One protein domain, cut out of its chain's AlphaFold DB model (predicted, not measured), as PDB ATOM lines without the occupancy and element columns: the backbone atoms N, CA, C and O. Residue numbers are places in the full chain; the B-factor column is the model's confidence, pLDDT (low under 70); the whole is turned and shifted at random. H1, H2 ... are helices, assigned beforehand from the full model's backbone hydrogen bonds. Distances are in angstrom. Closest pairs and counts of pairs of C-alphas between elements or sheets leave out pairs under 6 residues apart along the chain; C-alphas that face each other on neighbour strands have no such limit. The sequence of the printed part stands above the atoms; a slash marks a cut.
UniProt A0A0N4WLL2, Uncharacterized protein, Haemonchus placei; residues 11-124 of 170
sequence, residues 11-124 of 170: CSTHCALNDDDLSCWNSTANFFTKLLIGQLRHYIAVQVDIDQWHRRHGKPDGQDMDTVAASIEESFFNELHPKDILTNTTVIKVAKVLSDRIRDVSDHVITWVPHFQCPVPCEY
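Overview. This is residues 11 to 124 of the 170 residues of an uncharacterized protein of Haemonchus placei (UniProt A0A0N4WLL2). What does one see first? One long helix, H1, makes the longest axis, and a helical hairpin of H2 and H3 folds back over its later part, with the last residues of H3 packed on H1 and crossing it steeply. The far end of the hairpin, residues 81 to 86, sticks out, while after H3 the unnamed residues 106 to 124 run back along H1 on the side away from the hairpin. What is it made of? The printed part has 114 residues with three named helices, H1, H2 and H3 in chain order, and no named strand; its class is all helix. How large and how dense is it? It is loose, with a radius of gyration of the C-alphas of 17.8 A, and elongated, with spans of 60 by 33 by 20 A.

Arrangement. How does the longest helix stand to the last one? H1, residues 23 to 56, and H3, residues 88 to 105, touch with 7 pairs of C-alphas within 8 A, and their closest C-alphas are those of Ile 44 and Ile 102, 5.8 A apart. H1 touches H3 with residues 40 to 48 alone, and H3 touches H1 with residues 98 to 105 alone. The two helices run the same way at a steep tilt of 52 degrees, with their centres 13.3 A apart. Where is the helix between them? H2, residues 65 to 78, follows H1 in the chain but is apart from it. H2 and H3 touch with 17 pairs of C-alphas within 8 A, and their closest C-alphas are those of Ala 69 and Ser 99, 5.2 A apart. Do H2 and H3 form a hairpin? They do: they run opposite ways at a shallow tilt of 33 degrees, only just short of steep, with centres 9.1 A apart. What do the backbone N and O atoms show? In H1, H2 and H3 every O i to N i+4 pair is within hydrogen-bond range.

Along the chain. Where is the first helix? After residues 11 to 22, which hold no named element, H1 begins at Ser 23, with its C-alpha at (143.787, 160.146, 138.790). It ends at Arg 56, with its C-alpha at (98.338, 142.756, 144.440), and its 34 residues measure 49.0 A from first to last C-alpha. Where is the second? H2 has 14 residues, from Met 65, with its C-alpha at (106.665, 148.391, 157.424), to Asn 78, and it measures 19.8 A from first to last C-alpha. Where is the third? H3 has 18 residues, from Asn 88 to Val 105, and measures 25.8 A from first to last C-alpha. The C-alpha of Val 105 is at (107.825, 154.777, 148.061).

Size, cuts and confidence. How far does the printed part reach? The two C-alphas farthest apart are those of Asp 20 and Gly 58, 61.2 A apart, while those of Cys 11 and Tyr 124, the first and last printed residues, are 9.2 A apart. Is there a cut, and is any link long? The printed part has no cut. The link from H1 to H2, with 8 residues, and the link from H2 to H3, with 9 residues, are both short. Where is the model's confidence low? The mean pLDDT of the printed part is 86.2, and the residues under 70 are residue 111, residues 113 to 120 and residue 123. They lie in the stretch of residues 106 to 124, which has no named element and whose C-alphas lie 12 to 22 A from the mean of the C-alphas.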
ATOM      1  N   CYS A  11     139.001 151.736 137.628       73.62
ATOM      2  CA  CYS A  11     139.183 151.388 139.043       73.62
ATOM      3  C   CYS A  11     140.352 150.401 139.150       73.62
ATOM      4  O   CYS A  11     140.458 149.492 138.319       73.62
ATOM      5  N   SER A  12     141.229 150.591 140.133       76.62
ATOM      6  CA  SER A  12     142.324 149.666 140.415       76.62
ATOM      7  C   SER A  12     142.514 149.470 141.912       76.62
ATOM      8  O   SER A  12     142.365 150.399 142.701       76.62
ATOM      9  N   THR A  13     142.865 148.245 142.296       77.44
ATOM     10  CA  THR A  13     143.224 147.884 143.673       77.44
ATOM     11  C   THR A  13     144.645 148.322 144.040       77.44
ATOM     12  O   THR A  13     145.030 148.243 145.204       77.44
ATOM     13  N   HIS A  14     145.411 148.814 143.062       81.06
ATOM     14  CA  HIS A  14     146.812 149.196 143.206       81.06
ATOM     15  C   HIS A  14     147.041 150.707 143.357       81.06
ATOM     16  O   HIS A  14     148.191 151.119 143.473       81.06
ATOM     17  N   CYS A  15     145.988 151.532 143.345       81.44
ATOM     18  CA  CYS A  15     146.134 152.975 143.541       81.44
ATOM     19  C   CYS A  15     146.503 153.292 144.995       81.44
ATOM     20  O   CYS A  15     145.921 152.713 145.921       81.44
ATOM     21  N   ALA A  16     147.373 154.277 145.204       82.56
ATOM     22  CA  ALA A  16     147.727 154.751 146.532       82.56
ATOM     23  C   ALA A  16     147.403 156.243 146.714       82.56
ATOM     24  O   ALA A  16     147.409 157.042 145.780       82.56
ATOM     25  N   LEU A  17     147.101 156.634 147.954       83.62
ATOM     26  CA  LEU A  17     146.820 158.032 148.319       83.62
ATOM     27  C   LEU A  17     148.048 158.943 148.210       83.62
ATOM     28  O   LEU A  17     147.908 160.162 148.202       83.62
ATOM     29  N   ASN A  18     149.238 158.352 148.199       87.00
ATOM     30  CA  ASN A  18     150.522 159.033 148.116       87.00
ATOM     31  C   ASN A  18     151.126 158.994 146.705       87.00
ATOM     32  O   ASN A  18     152.299 159.327 146.563       87.00
ATOM     33  N   ASP A  19     150.359 158.577 145.696       85.00
ATOM     34  CA  ASP A  19     150.786 158.657 144.300       85.00
ATOM     35  C   ASP A  19     150.893 160.129 143.860       85.00
ATOM     36  O   ASP A  19     150.061 160.961 144.231       85.00
ATOM     37  N   ASP A  20     151.899 160.446 143.034       87.19
ATOM     38  CA  ASP A  20     152.111 161.800 142.489       87.19
ATOM     39  C   ASP A  20     150.916 162.281 141.642       87.19
ATOM     40  O   ASP A  20     150.631 163.479 141.566       87.19
ATOM     41  N   ASP A  21     150.198 161.340 141.018       87.06
ATOM     42  CA  ASP A  21     148.945 161.570 140.303       87.06
ATOM     43  C   ASP A  21     147.797 160.772 140.940       87.06
ATOM     44  O   ASP A  21     147.749 159.543 140.898       87.06
ATOM     45  N   LEU A  22     146.811 161.495 141.473       86.56
ATOM     46  CA  LEU A  22     145.626 160.927 142.118       86.56
ATOM     47  C   LEU A  22     144.535 160.493 141.123       86.56
ATOM     48  O   LEU A  22     143.447 160.099 141.553       86.56
ATOM     49  N   SER A  23     144.765 160.564 139.808       86.56
ATOM     50  CA  SER A  23     143.787 160.146 138.790       86.56
ATOM     51  C   SER A  23     143.289 158.705 139.002       86.56
ATOM     52  O   SER A  23     142.078 158.459 138.962       86.56
ATOM     53  N   CYS A  24     144.196 157.777 139.332       83.19
ATOM     54  CA  CYS A  24     143.898 156.380 139.671       83.19
ATOM     55  C   CYS A  24     142.976 156.283 140.898       83.19
ATOM     56  O   CYS A  24     141.910 155.655 140.853       83.19
ATOM     57  N   TRP A  25     143.364 156.949 141.990       86.88
ATOM     58  CA  TRP A  25     142.614 156.959 143.245       86.88
ATOM     59  C   TRP A  25     141.210 157.545 143.060       86.88
ATOM     60  O   TRP A  25     140.216 156.932 143.448       86.88
ATOM     61  N   ASN A  26     141.114 158.701 142.399       88.62
ATOM     62  CA  ASN A  26     139.855 159.399 142.153       88.62
ATOM     63  C   ASN A  26     138.894 158.569 141.298       88.62
ATOM     64  O   ASN A  26     137.694 158.511 141.579       88.62
ATOM     65  N   SER A  27     139.414 157.890 140.277       85.00
ATOM     66  CA  SER A  27     138.620 156.997 139.437       85.00
ATOM     67  C   SER A  27     138.100 155.785 140.225       85.00
ATOM     68  O   SER A  27     136.916 155.443 140.143       85.00
ATOM     69  N   THR A  28     138.940 155.199 141.081       85.12
ATOM     70  CA  THR A  28     138.560 154.086 141.968       85.12
ATOM     71  C   THR A  28     137.510 154.504 143.001       85.12
ATOM     72  O   THR A  28     136.498 153.819 143.170       85.12
ATOM     73  N   ALA A  29     137.677 155.663 143.640       87.69
ATOM     74  CA  ALA A  29     136.701 156.208 144.585       87.69
ATOM     75  C   ALA A  29     135.347 156.501 143.913       87.69
ATOM     76  O   ALA A  29     134.286 156.165 144.451       87.69
ATOM     77  N   ASN A  30     135.368 157.072 142.705       87.12
ATOM     78  CA  ASN A  30     134.165 157.316 141.909       87.12
ATOM     79  C   ASN A  30     133.448 156.005 141.545       87.12
ATOM     80  O   ASN A  30     132.220 155.923 141.632       87.12
ATOM     81  N   PHE A  31     134.203 154.960 141.191       84.56
ATOM     82  CA  PHE A  31     133.651 153.635 140.919       84.56
ATOM     83  C   PHE A  31     132.888 153.075 142.127       84.56
ATOM     84  O   PHE A  31     131.699 152.772 142.005       84.56
ATOM     85  N   PHE A  32     133.525 153.003 143.301       86.62
ATOM     86  CA  PHE A  32     132.870 152.465 144.500       86.62
ATOM     87  C   PHE A  32     131.701 153.333 144.977       86.62
ATOM     88  O   PHE A  32     130.704 152.797 145.454       86.62
ATOM     89  N   THR A  33     131.756 154.652 144.772       88.19
ATOM     90  CA  THR A  33     130.627 155.551 145.070       88.19
ATOM     91  C   THR A  33     129.409 155.231 144.202       88.19
ATOM     92  O   THR A  33     128.294 155.091 144.711       88.19
ATOM     93  N   LYS A  34     129.605 155.069 142.887       85.19
ATOM     94  CA  LYS A  34     128.524 154.684 141.966       85.19
ATOM     95  C   LYS A  34     127.979 153.298 142.289       85.19
ATOM     96  O   LYS A  34     126.763 153.109 142.261       85.19
ATOM     97  N   LEU A  35     128.866 152.358 142.617       84.50
ATOM     98  CA  LEU A  35     128.497 151.005 143.011       84.50
ATOM     99  C   LEU A  35     127.629 151.011 144.271       84.50
ATOM    100  O   LEU A  35     126.545 150.438 144.254       84.50
ATOM    101  N   LEU A  36     128.067 151.702 145.326       88.31
ATOM    102  CA  LEU A  36     127.344 151.791 146.593       88.31
ATOM    103  C   LEU A  36     125.940 152.366 146.390       88.31
ATOM    104  O   LEU A  36     124.956 151.752 146.793       88.31
ATOM    105  N   ILE A  37     125.823 153.502 145.696       87.56
ATOM    106  CA  ILE A  37     124.514 154.101 145.395       87.56
ATOM    107  C   ILE A  37     123.656 153.174 144.523       87.56
ATOM    108  O   ILE A  37     122.445 153.091 144.727       87.56
ATOM    109  N   GLY A  38     124.262 152.466 143.567       85.12
ATOM    110  CA  GLY A  38     123.575 151.469 142.747       85.12
ATOM    111  C   GLY A  38     122.988 150.330 143.579       85.12
ATOM    112  O   GLY A  38     121.814 150.004 143.411       85.12
ATOM    113  N   GLN A  39     123.764 149.783 144.518       86.88
ATOM    114  CA  GLN A  39     123.314 148.710 145.408       86.88
ATOM    115  C   GLN A  39     122.208 149.168 146.357       86.88
ATOM    116  O   GLN A  39     121.197 148.485 146.481       86.88
ATOM    117  N   LEU A  40     122.335 150.357 146.955       89.88
ATOM    118  CA  LEU A  40     121.281 150.915 147.809       89.88
ATOM    119  C   LEU A  40     119.972 151.112 147.025       89.88
ATOM    120  O   LEU A  40     118.903 150.744 147.505       89.88
ATOM    121  N   ARG A  41     120.046 151.631 145.789       87.38
ATOM    122  CA  ARG A  41     118.872 151.756 144.903       87.38
ATOM    123  C   ARG A  41     118.251 150.402 144.582       87.38
ATOM    124  O   ARG A  41     117.031 150.289 144.615       87.38
ATOM    125  N   HIS A  42     119.074 149.403 144.270       86.94
ATOM    126  CA  HIS A  42     118.598 148.064 143.940       86.94
ATOM    127  C   HIS A  42     117.940 147.376 145.140       86.94
ATOM    128  O   HIS A  42     116.883 146.769 144.993       86.94
ATOM    129  N   TYR A  43     118.508 147.539 146.334       90.00
ATOM    130  CA  TYR A  43     117.928 147.014 147.562       90.00
ATOM    131  C   TYR A  43     116.529 147.594 147.816       90.00
ATOM    132  O   TYR A  43     115.571 146.842 147.971       90.00
ATOM    133  N   ILE A  44     116.386 148.926 147.767       90.50
ATOM    134  CA  ILE A  44     115.084 149.605 147.922       90.50
ATOM    135  C   ILE A  44     114.092 149.109 146.867       90.50
ATOM    136  O   ILE A  44     112.952 148.788 147.185       90.50
ATOM    137  N   ALA A  45     114.537 149.033 145.615       88.81
ATOM    138  CA  ALA A  45     113.744 148.579 144.485       88.81
ATOM    139  C   ALA A  45     113.141 147.181 144.699       88.81
ATOM    140  O   ALA A  45     111.949 146.994 144.465       88.81
ATOM    141  N   VAL A  46     113.946 146.228 145.172       88.62
ATOM    142  CA  VAL A  46     113.491 144.862 145.468       88.62
ATOM    143  C   VAL A  46     112.494 144.857 146.625       88.62
ATOM    144  O   VAL A  46     111.446 144.229 146.516       88.62
ATOM    145  N   GLN A  47     112.773 145.584 147.711       91.81
ATOM    146  CA  GLN A  47     111.872 145.632 148.869       91.81
ATOM    147  C   GLN A  47     110.504 146.234 148.514       91.81
ATOM    148  O   GLN A  47     109.469 145.698 148.912       91.81
ATOM    149  N   VAL A  48     110.492 147.301 147.709       90.50
ATOM    150  CA  VAL A  48     109.255 147.884 147.175       90.50
ATOM    151  C   VAL A  48     108.519 146.866 146.305       90.50
ATOM    152  O   VAL A  48     107.332 146.657 146.510       90.50
ATOM    153  N   ASP A  49     109.193 146.185 145.376       89.06
ATOM    154  CA  ASP A  49     108.539 145.202 144.498       89.06
ATOM    155  C   ASP A  49     107.891 144.045 145.285       89.06
ATOM    156  O   ASP A  49     106.763 143.645 144.989       89.06
ATOM    157  N   ILE A  50     108.543 143.574 146.356       89.94
ATOM    158  CA  ILE A  50     107.979 142.560 147.262       89.94
ATOM    159  C   ILE A  50     106.712 143.087 147.951       89.94
ATOM    160  O   ILE A  50     105.710 142.370 148.024       89.94
ATOM    161  N   ASP A  51     106.713 144.323 148.455       91.31
ATOM    162  CA  ASP A  51     105.513 144.926 149.048       91.31
ATOM    163  C   ASP A  51     104.378 145.079 148.024       91.31
ATOM    164  O   ASP A  51     103.238 144.679 148.275       91.31
ATOM    165  N   GLN A  52     104.700 145.562 146.825       90.12
ATOM    166  CA  GLN A  52     103.747 145.701 145.725       90.12
ATOM    167  C   GLN A  52     103.140 144.358 145.316       90.12
ATOM    168  O   GLN A  52     101.941 144.274 145.029       90.12
ATOM    169  N   TRP A  53     103.937 143.289 145.323       89.69
ATOM    170  CA  TRP A  53     103.436 141.941 145.101       89.69
ATOM    171  C   TRP A  53     102.400 141.551 146.165       89.69
ATOM    172  O   TRP A  53     101.313 141.111 145.794       89.69
ATOM    173  N   HIS A  54     102.658 141.799 147.454       90.19
ATOM    174  CA  HIS A  54     101.689 141.528 148.527       90.19
ATOM    175  C   HIS A  54     100.390 142.334 148.365       90.19
ATOM    176  O   HIS A  54      99.298 141.768 148.484       90.19
ATOM    177  N   ARG A  55     100.498 143.621 148.002       89.44
ATOM    178  CA  ARG A  55      99.346 144.496 147.704       89.44
ATOM    179  C   ARG A  55      98.451 143.947 146.606       89.44
ATOM    180  O   ARG A  55      97.227 143.994 146.716       89.44
ATOM    181  N   ARG A  56      99.055 143.370 145.567       87.44
ATOM    182  CA  ARG A  56      98.338 142.756 144.440       87.44
ATOM    183  C   ARG A  56      97.791 141.354 144.752       87.44
ATOM    184  O   ARG A  56      96.940 140.880 144.004       87.44
ATOM    185  N   HIS A  57      98.237 140.705 145.834       89.56
ATOM    186  CA  HIS A  57      97.929 139.301 146.155       89.56
ATOM    187  C   HIS A  57      97.373 139.121 147.578       89.56
ATOM    188  O   HIS A  57      97.898 138.356 148.385       89.56
ATOM    189  N   GLY A  58      96.267 139.803 147.886       85.50
ATOM    190  CA  GLY A  58      95.468 139.513 149.084       85.50
ATOM    191  C   GLY A  58      95.866 140.262 150.361       85.50
ATOM    192  O   GLY A  58      95.268 140.003 151.402       85.50
ATOM    193  N   LYS A  59      96.812 141.210 150.295       88.69
ATOM    194  CA  LYS A  59      97.119 142.151 151.388       88.69
ATOM    195  C   LYS A  59      97.114 143.600 150.881       88.69
ATOM    196  O   LYS A  59      98.189 144.147 150.669       88.69
ATOM    197  N   PRO A  60      95.946 144.237 150.666       82.94
ATOM    198  CA  PRO A  60      95.856 145.552 150.012       82.94
ATOM    199  C   PRO A  60      96.650 146.659 150.729       82.94
ATOM    200  O   PRO A  60      97.199 147.546 150.073       82.94
ATOM    201  N   ASP A  61      96.787 146.556 152.053       84.69
ATOM    202  CA  ASP A  61      97.564 147.489 152.880       84.69
ATOM    203  C   ASP A  61      99.085 147.264 152.807       84.69
ATOM    204  O   ASP A  61      99.850 148.089 153.304       84.69
ATOM    205  N   GLY A  62      99.530 146.205 152.123       85.88
ATOM    206  CA  GLY A  62     100.932 145.827 151.974       85.88
ATOM    207  C   GLY A  62     101.461 145.016 153.154       85.88
ATOM    208  O   GLY A  62     100.724 144.308 153.847       85.88
ATOM    209  N   GLN A  63     102.773 145.065 153.331       89.19
ATOM    210  CA  GLN A  63     103.489 144.524 154.474       89.19
ATOM    211  C   GLN A  63     103.485 145.521 155.636       89.19
ATOM    212  O   GLN A  63     103.415 146.734 155.446       89.19
ATOM    213  N   ASP A  64     103.619 144.997 156.853       91.69
ATOM    214  CA  ASP A  64     103.889 145.824 158.024       91.69
ATOM    215  C   ASP A  64     105.314 146.393 157.934       91.69
ATOM    216  O   ASP A  64     106.303 145.677 158.112       91.69
ATOM    217  N   MET A  65     105.402 147.690 157.646       88.62
ATOM    218  CA  MET A  65     106.665 148.391 157.424       88.62
ATOM    219  C   MET A  65     107.540 148.468 158.677       88.62
ATOM    220  O   MET A  65     108.755 148.598 158.544       88.62
ATOM    221  N   ASP A  66     106.966 148.355 159.877       92.44
ATOM    222  CA  ASP A  66     107.745 148.339 161.119       92.44
ATOM    223  C   ASP A  66     108.436 146.982 161.302       92.44
ATOM    224  O   ASP A  66     109.628 146.921 161.616       92.44
ATOM    225  N   THR A  67     107.728 145.895 160.985       92.81
ATOM    226  CA  THR A  67     108.315 144.548 160.921       92.81
ATOM    227  C   THR A  67     109.384 144.453 159.825       92.81
ATOM    228  O   THR A  67     110.455 143.885 160.051       92.81
ATOM    229  N   VAL A  68     109.137 145.040 158.647       91.44
ATOM    230  CA  VAL A  68     110.129 145.093 157.558       91.44
ATOM    231  C   VAL A  68     111.373 145.868 157.996       91.44
ATOM    232  O   VAL A  68     112.483 145.384 157.793       91.44
ATOM    233  N   ALA A  69     111.219 147.027 158.643       93.06
ATOM    234  CA  ALA A  69     112.347 147.819 159.134       93.06
ATOM    235  C   ALA A  69     113.218 147.044 160.139       93.06
ATOM    236  O   ALA A  69     114.442 147.041 160.007       93.06
ATOM    237  N   ALA A  70     112.596 146.336 161.090       94.50
ATOM    238  CA  ALA A  70     113.313 145.497 162.051       94.50
ATOM    239  C   ALA A  70     114.067 144.340 161.367       94.50
ATOM    240  O   ALA A  70     115.222 144.074 161.691       94.50
ATOM    241  N   SER A  71     113.444 143.703 160.370       94.00
ATOM    242  CA  SER A  71     114.064 142.631 159.581       94.00
ATOM    243  C   SER A  71     115.259 143.121 158.749       94.00
ATOM    244  O   SER A  71     116.277 142.431 158.656       94.00
ATOM    245  N   ILE A  72     115.180 144.332 158.181       93.69
ATOM    246  CA  ILE A  72     116.303 144.966 157.469       93.69
ATOM    247  C   ILE A  72     117.482 145.175 158.428       93.69
ATOM    248  O   ILE A  72     118.618 144.841 158.089       93.69
ATOM    249  N   GLU A  73     117.219 145.712 159.622       93.88
ATOM    250  CA  GLU A  73     118.245 145.959 160.636       93.88
ATOM    251  C   GLU A  73     118.917 144.656 161.097       93.88
ATOM    252  O   GLU A  73     120.146 144.559 161.078       93.88
ATOM    253  N   GLU A  74     118.126 143.633 161.430       95.00
ATOM    254  CA  GLU A  74     118.628 142.307 161.809       95.00
ATOM    255  C   GLU A  74     119.464 141.672 160.689       95.00
ATOM    256  O   GLU A  74     120.567 141.179 160.934       95.00
ATOM    257  N   SER A  75     118.981 141.743 159.446       93.75
ATOM    258  CA  SER A  75     119.709 141.228 158.283       93.75
ATOM    259  C   SER A  75     121.063 141.909 158.127       93.75
ATOM    260  O   SER A  75     122.055 141.242 157.855       93.75
ATOM    261  N   PHE A  76     121.137 143.227 158.333       93.38
ATOM    262  CA  PHE A  76     122.408 143.935 158.218       93.38
ATOM    263  C   PHE A  76     123.362 143.562 159.355       93.38
ATOM    264  O   PHE A  76     124.557 143.437 159.112       93.38
ATOM    265  N   PHE A  77     122.860 143.350 160.575       92.75
ATOM    266  CA  PHE A  77     123.693 142.886 161.686       92.75
ATOM    267  C   PHE A  77     124.272 141.493 161.468       92.75
ATOM    268  O   PHE A  77     125.421 141.259 161.837       92.75
ATOM    269  N   ASN A  78     123.506 140.588 160.865       93.94
ATOM    270  CA  ASN A  78     123.962 139.227 160.595       93.94
ATOM    271  C   ASN A  78     125.119 139.176 159.585       93.94
ATOM    272  O   ASN A  78     125.919 138.244 159.625       93.94
ATOM    273  N   GLU A  79     125.241 140.192 158.729       92.50
ATOM    274  CA  GLU A  79     126.342 140.330 157.771       92.50
ATOM    275  C   GLU A  79     127.583 141.027 158.365       92.50
ATOM    276  O   GLU A  79     128.613 141.104 157.697       92.50
ATOM    277  N   LEU A  80     127.524 141.539 159.606       91.62
ATOM    278  CA  LEU A  80     128.677 142.177 160.251       91.62
ATOM    279  C   LEU A  80     129.636 141.148 160.851       91.62
ATOM    280  O   LEU A  80     129.265 140.295 161.662       91.62
ATOM    281  N   HIS A  81     130.920 141.307 160.548       91.44
ATOM    282  CA  HIS A  81     132.000 140.520 161.125       91.44
ATOM    283  C   HIS A  81     132.774 141.279 162.223       91.44
ATOM    284  O   HIS A  81     132.876 142.508 162.194       91.44
ATOM    285  N   PRO A  82     133.413 140.573 163.186       83.50
ATOM    286  CA  PRO A  82     134.066 141.177 164.363       83.50
ATOM    287  C   PRO A  82     135.247 142.130 164.095       83.50
ATOM    288  O   PRO A  82     135.870 142.610 165.041       83.50
ATOM    289  N   LYS A  83     135.612 142.366 162.830       86.94
ATOM    290  CA  LYS A  83     136.714 143.248 162.406       86.94
ATOM    291  C   LYS A  83     136.322 144.159 161.241       86.94
ATOM    292  O   LYS A  83     137.200 144.669 160.545       86.94
ATOM    293  N   ASP A  84     135.028 144.349 161.027       89.06
ATOM    294  CA  ASP A  84     134.558 145.234 159.974       89.06
ATOM    295  C   ASP A  84     134.789 146.704 160.317       89.06
ATOM    296  O   ASP A  84     134.794 147.129 161.472       89.06
ATOM    297  N   ILE A  85     134.969 147.498 159.262       91.50
ATOM    298  CA  ILE A  85     135.095 148.959 159.343       91.50
ATOM    299  C   ILE A  85     133.741 149.587 159.718       91.50
ATOM    300  O   ILE A  85     133.680 150.673 160.298       91.50
ATOM    301  N   LEU A  86     132.638 148.909 159.383       90.62
ATOM    302  CA  LEU A  86     131.292 149.343 159.730       90.62
ATOM    303  C   LEU A  86     130.989 149.028 161.194       90.62
ATOM    304  O   LEU A  86     131.156 147.909 161.662       90.62
ATOM    305  N   THR A  87     130.491 150.036 161.906       92.31
ATOM    306  CA  THR A  87     130.021 149.873 163.282       92.31
ATOM    307  C   THR A  87     128.527 149.585 163.307       92.31
ATOM    308  O   THR A  87     127.784 150.058 162.442       92.31
ATOM    309  N   ASN A  88     128.071 148.938 164.379       90.81
ATOM    310  CA  ASN A  88     126.651 148.724 164.651       90.81
ATOM    311  C   ASN A  88     125.837 150.022 164.528       90.81
ATOM    312  O   ASN A  88     124.775 150.048 163.919       90.81
ATOM    313  N   THR A  89     126.365 151.141 165.033       92.88
ATOM    314  CA  THR A  89     125.671 152.437 164.965       92.88
ATOM    315  C   THR A  89     125.504 152.964 163.539       92.88
ATOM    316  O   THR A  89     124.503 153.615 163.236       92.88
ATOM    317  N   THR A  90     126.468 152.694 162.656       93.06
ATOM    318  CA  THR A  90     126.394 153.078 161.243       93.06
ATOM    319  C   THR A  90     125.338 152.241 160.536       93.06
ATOM    320  O   THR A  90     124.512 152.784 159.810       93.06
ATOM    321  N   VAL A  91     125.336 150.936 160.800       92.75
ATOM    322  CA  VAL A  91     124.398 149.973 160.219       92.75
ATOM    323  C   VAL A  91     122.955 150.325 160.551       92.75
ATOM    324  O   VAL A  91     122.154 150.448 159.630       92.75
ATOM    325  N   ILE A  92     122.654 150.611 161.823       93.94
ATOM    326  CA  ILE A  92     121.318 151.047 162.261       93.94
ATOM    327  C   ILE A  92     120.863 152.281 161.474       93.94
ATOM    328  O   ILE A  92     119.731 152.354 160.999       93.94
ATOM    329  N   LYS A  93     121.749 153.269 161.298       95.50
ATOM    330  CA  LYS A  93     121.418 154.492 160.551       95.50
ATOM    331  C   LYS A  93     121.135 154.200 159.081       95.50
ATOM    332  O   LYS A  93     120.190 154.762 158.536       95.50
ATOM    333  N   VAL A  94     121.940 153.352 158.442       94.44
ATOM    334  CA  VAL A  94     121.738 152.988 157.032       94.44
ATOM    335  C   VAL A  94     120.445 152.191 156.870       94.44
ATOM    336  O   VAL A  94     119.638 152.551 156.018       94.44
ATOM    337  N   ALA A  95     120.210 151.180 157.712       94.44
ATOM    338  CA  ALA A  95     118.981 150.390 157.718       94.44
ATOM    339  C   ALA A  95     117.747 151.289 157.858       94.44
ATOM    340  O   ALA A  95     116.840 151.204 157.034       94.44
ATOM    341  N   LYS A  96     117.775 152.234 158.806       95.00
ATOM    342  CA  LYS A  96     116.697 153.207 159.008       95.00
ATOM    343  C   LYS A  96     116.446 154.089 157.782       95.00
ATOM    344  O   LYS A  96     115.308 154.255 157.359       95.00
ATOM    345  N   VAL A  97     117.501 154.648 157.186       95.19
ATOM    346  CA  VAL A  97     117.368 155.490 155.980       95.19
ATOM    347  C   VAL A  97     116.766 154.698 154.817       95.19
ATOM    348  O   VAL A  97     115.954 155.232 154.060       95.19
ATOM    349  N   LEU A  98     117.145 153.426 154.671       95.12
ATOM    350  CA  LEU A  98     116.593 152.549 153.644       95.12
ATOM    351  C   LEU A  98     115.133 152.190 153.928       95.12
ATOM    352  O   LEU A  98     114.309 152.319 153.026       95.12
ATOM    353  N   SER A  99     114.800 151.795 155.160       94.44
ATOM    354  CA  SER A  99     113.433 151.427 155.546       94.44
ATOM    355  C   SER A  99     112.464 152.598 155.420       94.44
ATOM    356  O   SER A  99     111.375 152.428 154.880       94.44
ATOM    357  N   ASP A 100     112.873 153.799 155.846       94.44
ATOM    358  CA  ASP A 100     112.055 155.009 155.721       94.44
ATOM    359  C   ASP A 100     111.786 155.316 154.243       94.44
ATOM    360  O   ASP A 100     110.652 155.583 153.852       94.44
ATOM    361  N   ARG A 101     112.802 155.166 153.379       93.56
ATOM    362  CA  ARG A 101     112.617 155.363 151.941       93.56
ATOM    363  C   ARG A 101     111.721 154.303 151.297       93.56
ATOM    364  O   ARG A 101     110.989 154.632 150.368       93.56
ATOM    365  N   ILE A 102     111.793 153.048 151.741       92.25
ATOM    366  CA  ILE A 102     110.912 151.973 151.260       92.25
ATOM    367  C   ILE A 102     109.464 152.273 151.655       92.25
ATOM    368  O   ILE A 102     108.586 152.197 150.797       92.25
ATOM    369  N   ARG A 103     109.231 152.681 152.911       91.81
ATOM    370  CA  ARG A 103     107.909 153.069 153.420       91.81
ATOM    371  C   ARG A 103     107.302 154.201 152.586       91.81
ATOM    372  O   ARG A 103     106.168 154.069 152.144       91.81
ATOM    373  N   ASP A 104     108.079 155.252 152.317       91.12
ATOM    374  CA  ASP A 104     107.632 156.416 151.539       91.12
ATOM    375  C   ASP A 104     107.318 156.089 150.076       91.12
ATOM    376  O   ASP A 104     106.472 156.729 149.464       91.12
ATOM    377  N   VAL A 105     108.040 155.142 149.470       88.12
ATOM    378  CA  VAL A 105     107.825 154.777 148.061       88.12
ATOM    379  C   VAL A 105     106.688 153.767 147.923       88.12
ATOM    380  O   VAL A 105     105.999 153.772 146.908       88.12
ATOM    381  N   SER A 106     106.491 152.898 148.912       86.31
ATOM    382  CA  SER A 106     105.508 151.815 148.849       86.31
ATOM    383  C   SER A 106     104.159 152.155 149.493       86.31
ATOM    384  O   SER A 106     103.361 151.257 149.764       86.31
ATOM    385  N   ASP A 107     103.885 153.436 149.747       83.88
ATOM    386  CA  ASP A 107     102.637 153.925 150.348       83.88
ATOM    387  C   ASP A 107     101.417 153.798 149.410       83.88
ATOM    388  O   ASP A 107     100.270 153.846 149.859       83.88
ATOM    389  N   HIS A 108     101.643 153.568 148.115       81.56
ATOM    390  CA  HIS A 108     100.606 153.340 147.109       81.56
ATOM    391  C   HIS A 108     100.989 152.230 146.126       81.56
ATOM    392  O   HIS A 108     102.134 151.785 146.063       81.56
ATOM    393  N   VAL A 109     100.021 151.768 145.324       78.50
ATOM    394  CA  VAL A 109     100.285 150.769 144.280       78.50
ATOM    395  C   VAL A 109     101.022 151.407 143.104       78.50
ATOM    396  O   VAL A 109     100.520 152.335 142.469       78.50
ATOM    397  N   ILE A 110     102.188 150.863 142.775       78.62
ATOM    398  CA  ILE A 110     103.051 151.317 141.682       78.62
ATOM    399  C   ILE A 110     102.923 150.365 140.485       78.62
ATOM    400  O   ILE A 110     102.761 149.162 140.667       78.62
ATOM    401  N   THR A 111     103.020 150.873 139.249       67.62
ATOM    402  CA  THR A 111     102.934 150.078 138.002       67.62
ATOM    403  C   THR A 111     104.268 149.858 137.280       67.62
ATOM    404  O   THR A 111     104.318 149.067 136.340       67.62
ATOM    405  N   TRP A 112     105.350 150.525 137.692       70.06
ATOM    406  CA  TRP A 112     106.674 150.392 137.074       70.06
ATOM    407  C   TRP A 112     107.586 149.466 137.882       70.06
ATOM    408  O   TRP A 112     107.550 149.463 139.109       70.06
ATOM    409  N   VAL A 113     108.427 148.703 137.179       64.44
ATOM    410  CA  VAL A 113     109.488 147.907 137.805       64.44
ATOM    411  C   VAL A 113     110.749 148.763 137.876       64.44
ATOM    412  O   VAL A 113     111.173 149.313 136.851       64.44
ATOM    413  N   PRO A 114     111.371 148.901 139.052       62.28
ATOM    414  CA  PRO A 114     112.609 149.646 139.177       62.28
ATOM    415  C   PRO A 114     113.745 149.024 138.366       62.28
ATOM    416  O   PRO A 114     114.067 147.845 138.488       62.28
ATOM    417  N   HIS A 115     114.372 149.846 137.521       65.12
ATOM    418  CA  HIS A 115     115.511 149.423 136.720       65.12
ATOM    419  C   HIS A 115     116.713 149.122 137.619       65.12
ATOM    420  O   HIS A 115     117.094 149.946 138.453       65.12
ATOM    421  N   PHE A 116     117.349 147.977 137.390       65.94
ATOM    422  CA  PHE A 116     118.611 147.629 138.021       65.94
ATOM    423  C   PHE A 116     119.605 147.098 136.996       65.94
ATOM    424  O   PHE A 116     119.238 146.537 135.962       65.94
ATOM    425  N   GLN A 117     120.882 147.298 137.296       64.56
ATOM    426  CA  GLN A 117     121.996 146.776 136.524       64.56
ATOM    427  C   GLN A 117     122.944 146.084 137.494       64.56
ATOM    428  O   GLN A 117     123.303 146.654 138.525       64.56
ATOM    429  N   CYS A 118     123.337 144.854 137.169       65.56
ATOM    430  CA  CYS A 118     124.330 144.138 137.956       65.56
ATOM    431  C   CYS A 118     125.684 144.838 137.805       65.56
ATOM    432  O   CYS A 118     126.087 145.142 136.676       65.56
ATOM    433  N   PRO A 119     126.396 145.104 138.906       67.31
ATOM    434  CA  PRO A 119     127.700 145.726 138.810       67.31
ATOM    435  C   PRO A 119     128.703 144.770 138.166       67.31
ATOM    436  O   PRO A 119     128.729 143.576 138.462       67.31
ATOM    437  N   VAL A 120     129.566 145.311 137.313       69.38
ATOM    438  CA  VAL A 120     130.778 144.605 136.889       69.38
ATOM    439  C   VAL A 120     131.843 144.727 137.985       69.38
ATOM    440  O   VAL A 120     131.916 145.773 138.640       69.38
ATOM    441  N   PRO A 121     132.652 143.682 138.227       71.00
ATOM    442  CA  PRO A 121     133.675 143.731 139.263       71.00
ATOM    443  C   PRO A 121     134.751 144.766 138.923       71.00
ATOM    444  O   PRO A 121     134.992 145.079 137.753       71.00
ATOM    445  N   CYS A 122     135.411 145.293 139.956       72.25
ATOM    446  CA  CYS A 122     136.552 146.170 139.733       72.25
ATOM    447  C   CYS A 122     137.686 145.409 139.025       72.25
ATOM    448  O   CYS A 122     137.839 144.206 139.227       72.25
ATOM    449  N   GLU A 123     138.445 146.095 138.165       69.38
ATOM    450  CA  GLU A 123     139.519 145.503 137.347       69.38
ATOM    451  C   GLU A 123     139.064 144.363 136.415       69.38
ATOM    452  O   GLU A 123     139.860 143.512 136.006       69.38
ATOM    453  N   TYR A 124     137.783 144.342 136.028       71.25
ATOM    454  CA  TYR A 124     137.273 143.327 135.113       71.25
ATOM    455  C   TYR A 124     137.996 143.368 133.759       71.25
ATOM    456  O   TYR A 124     137.871 144.309 132.972       71.25
TER     457      TYR A 124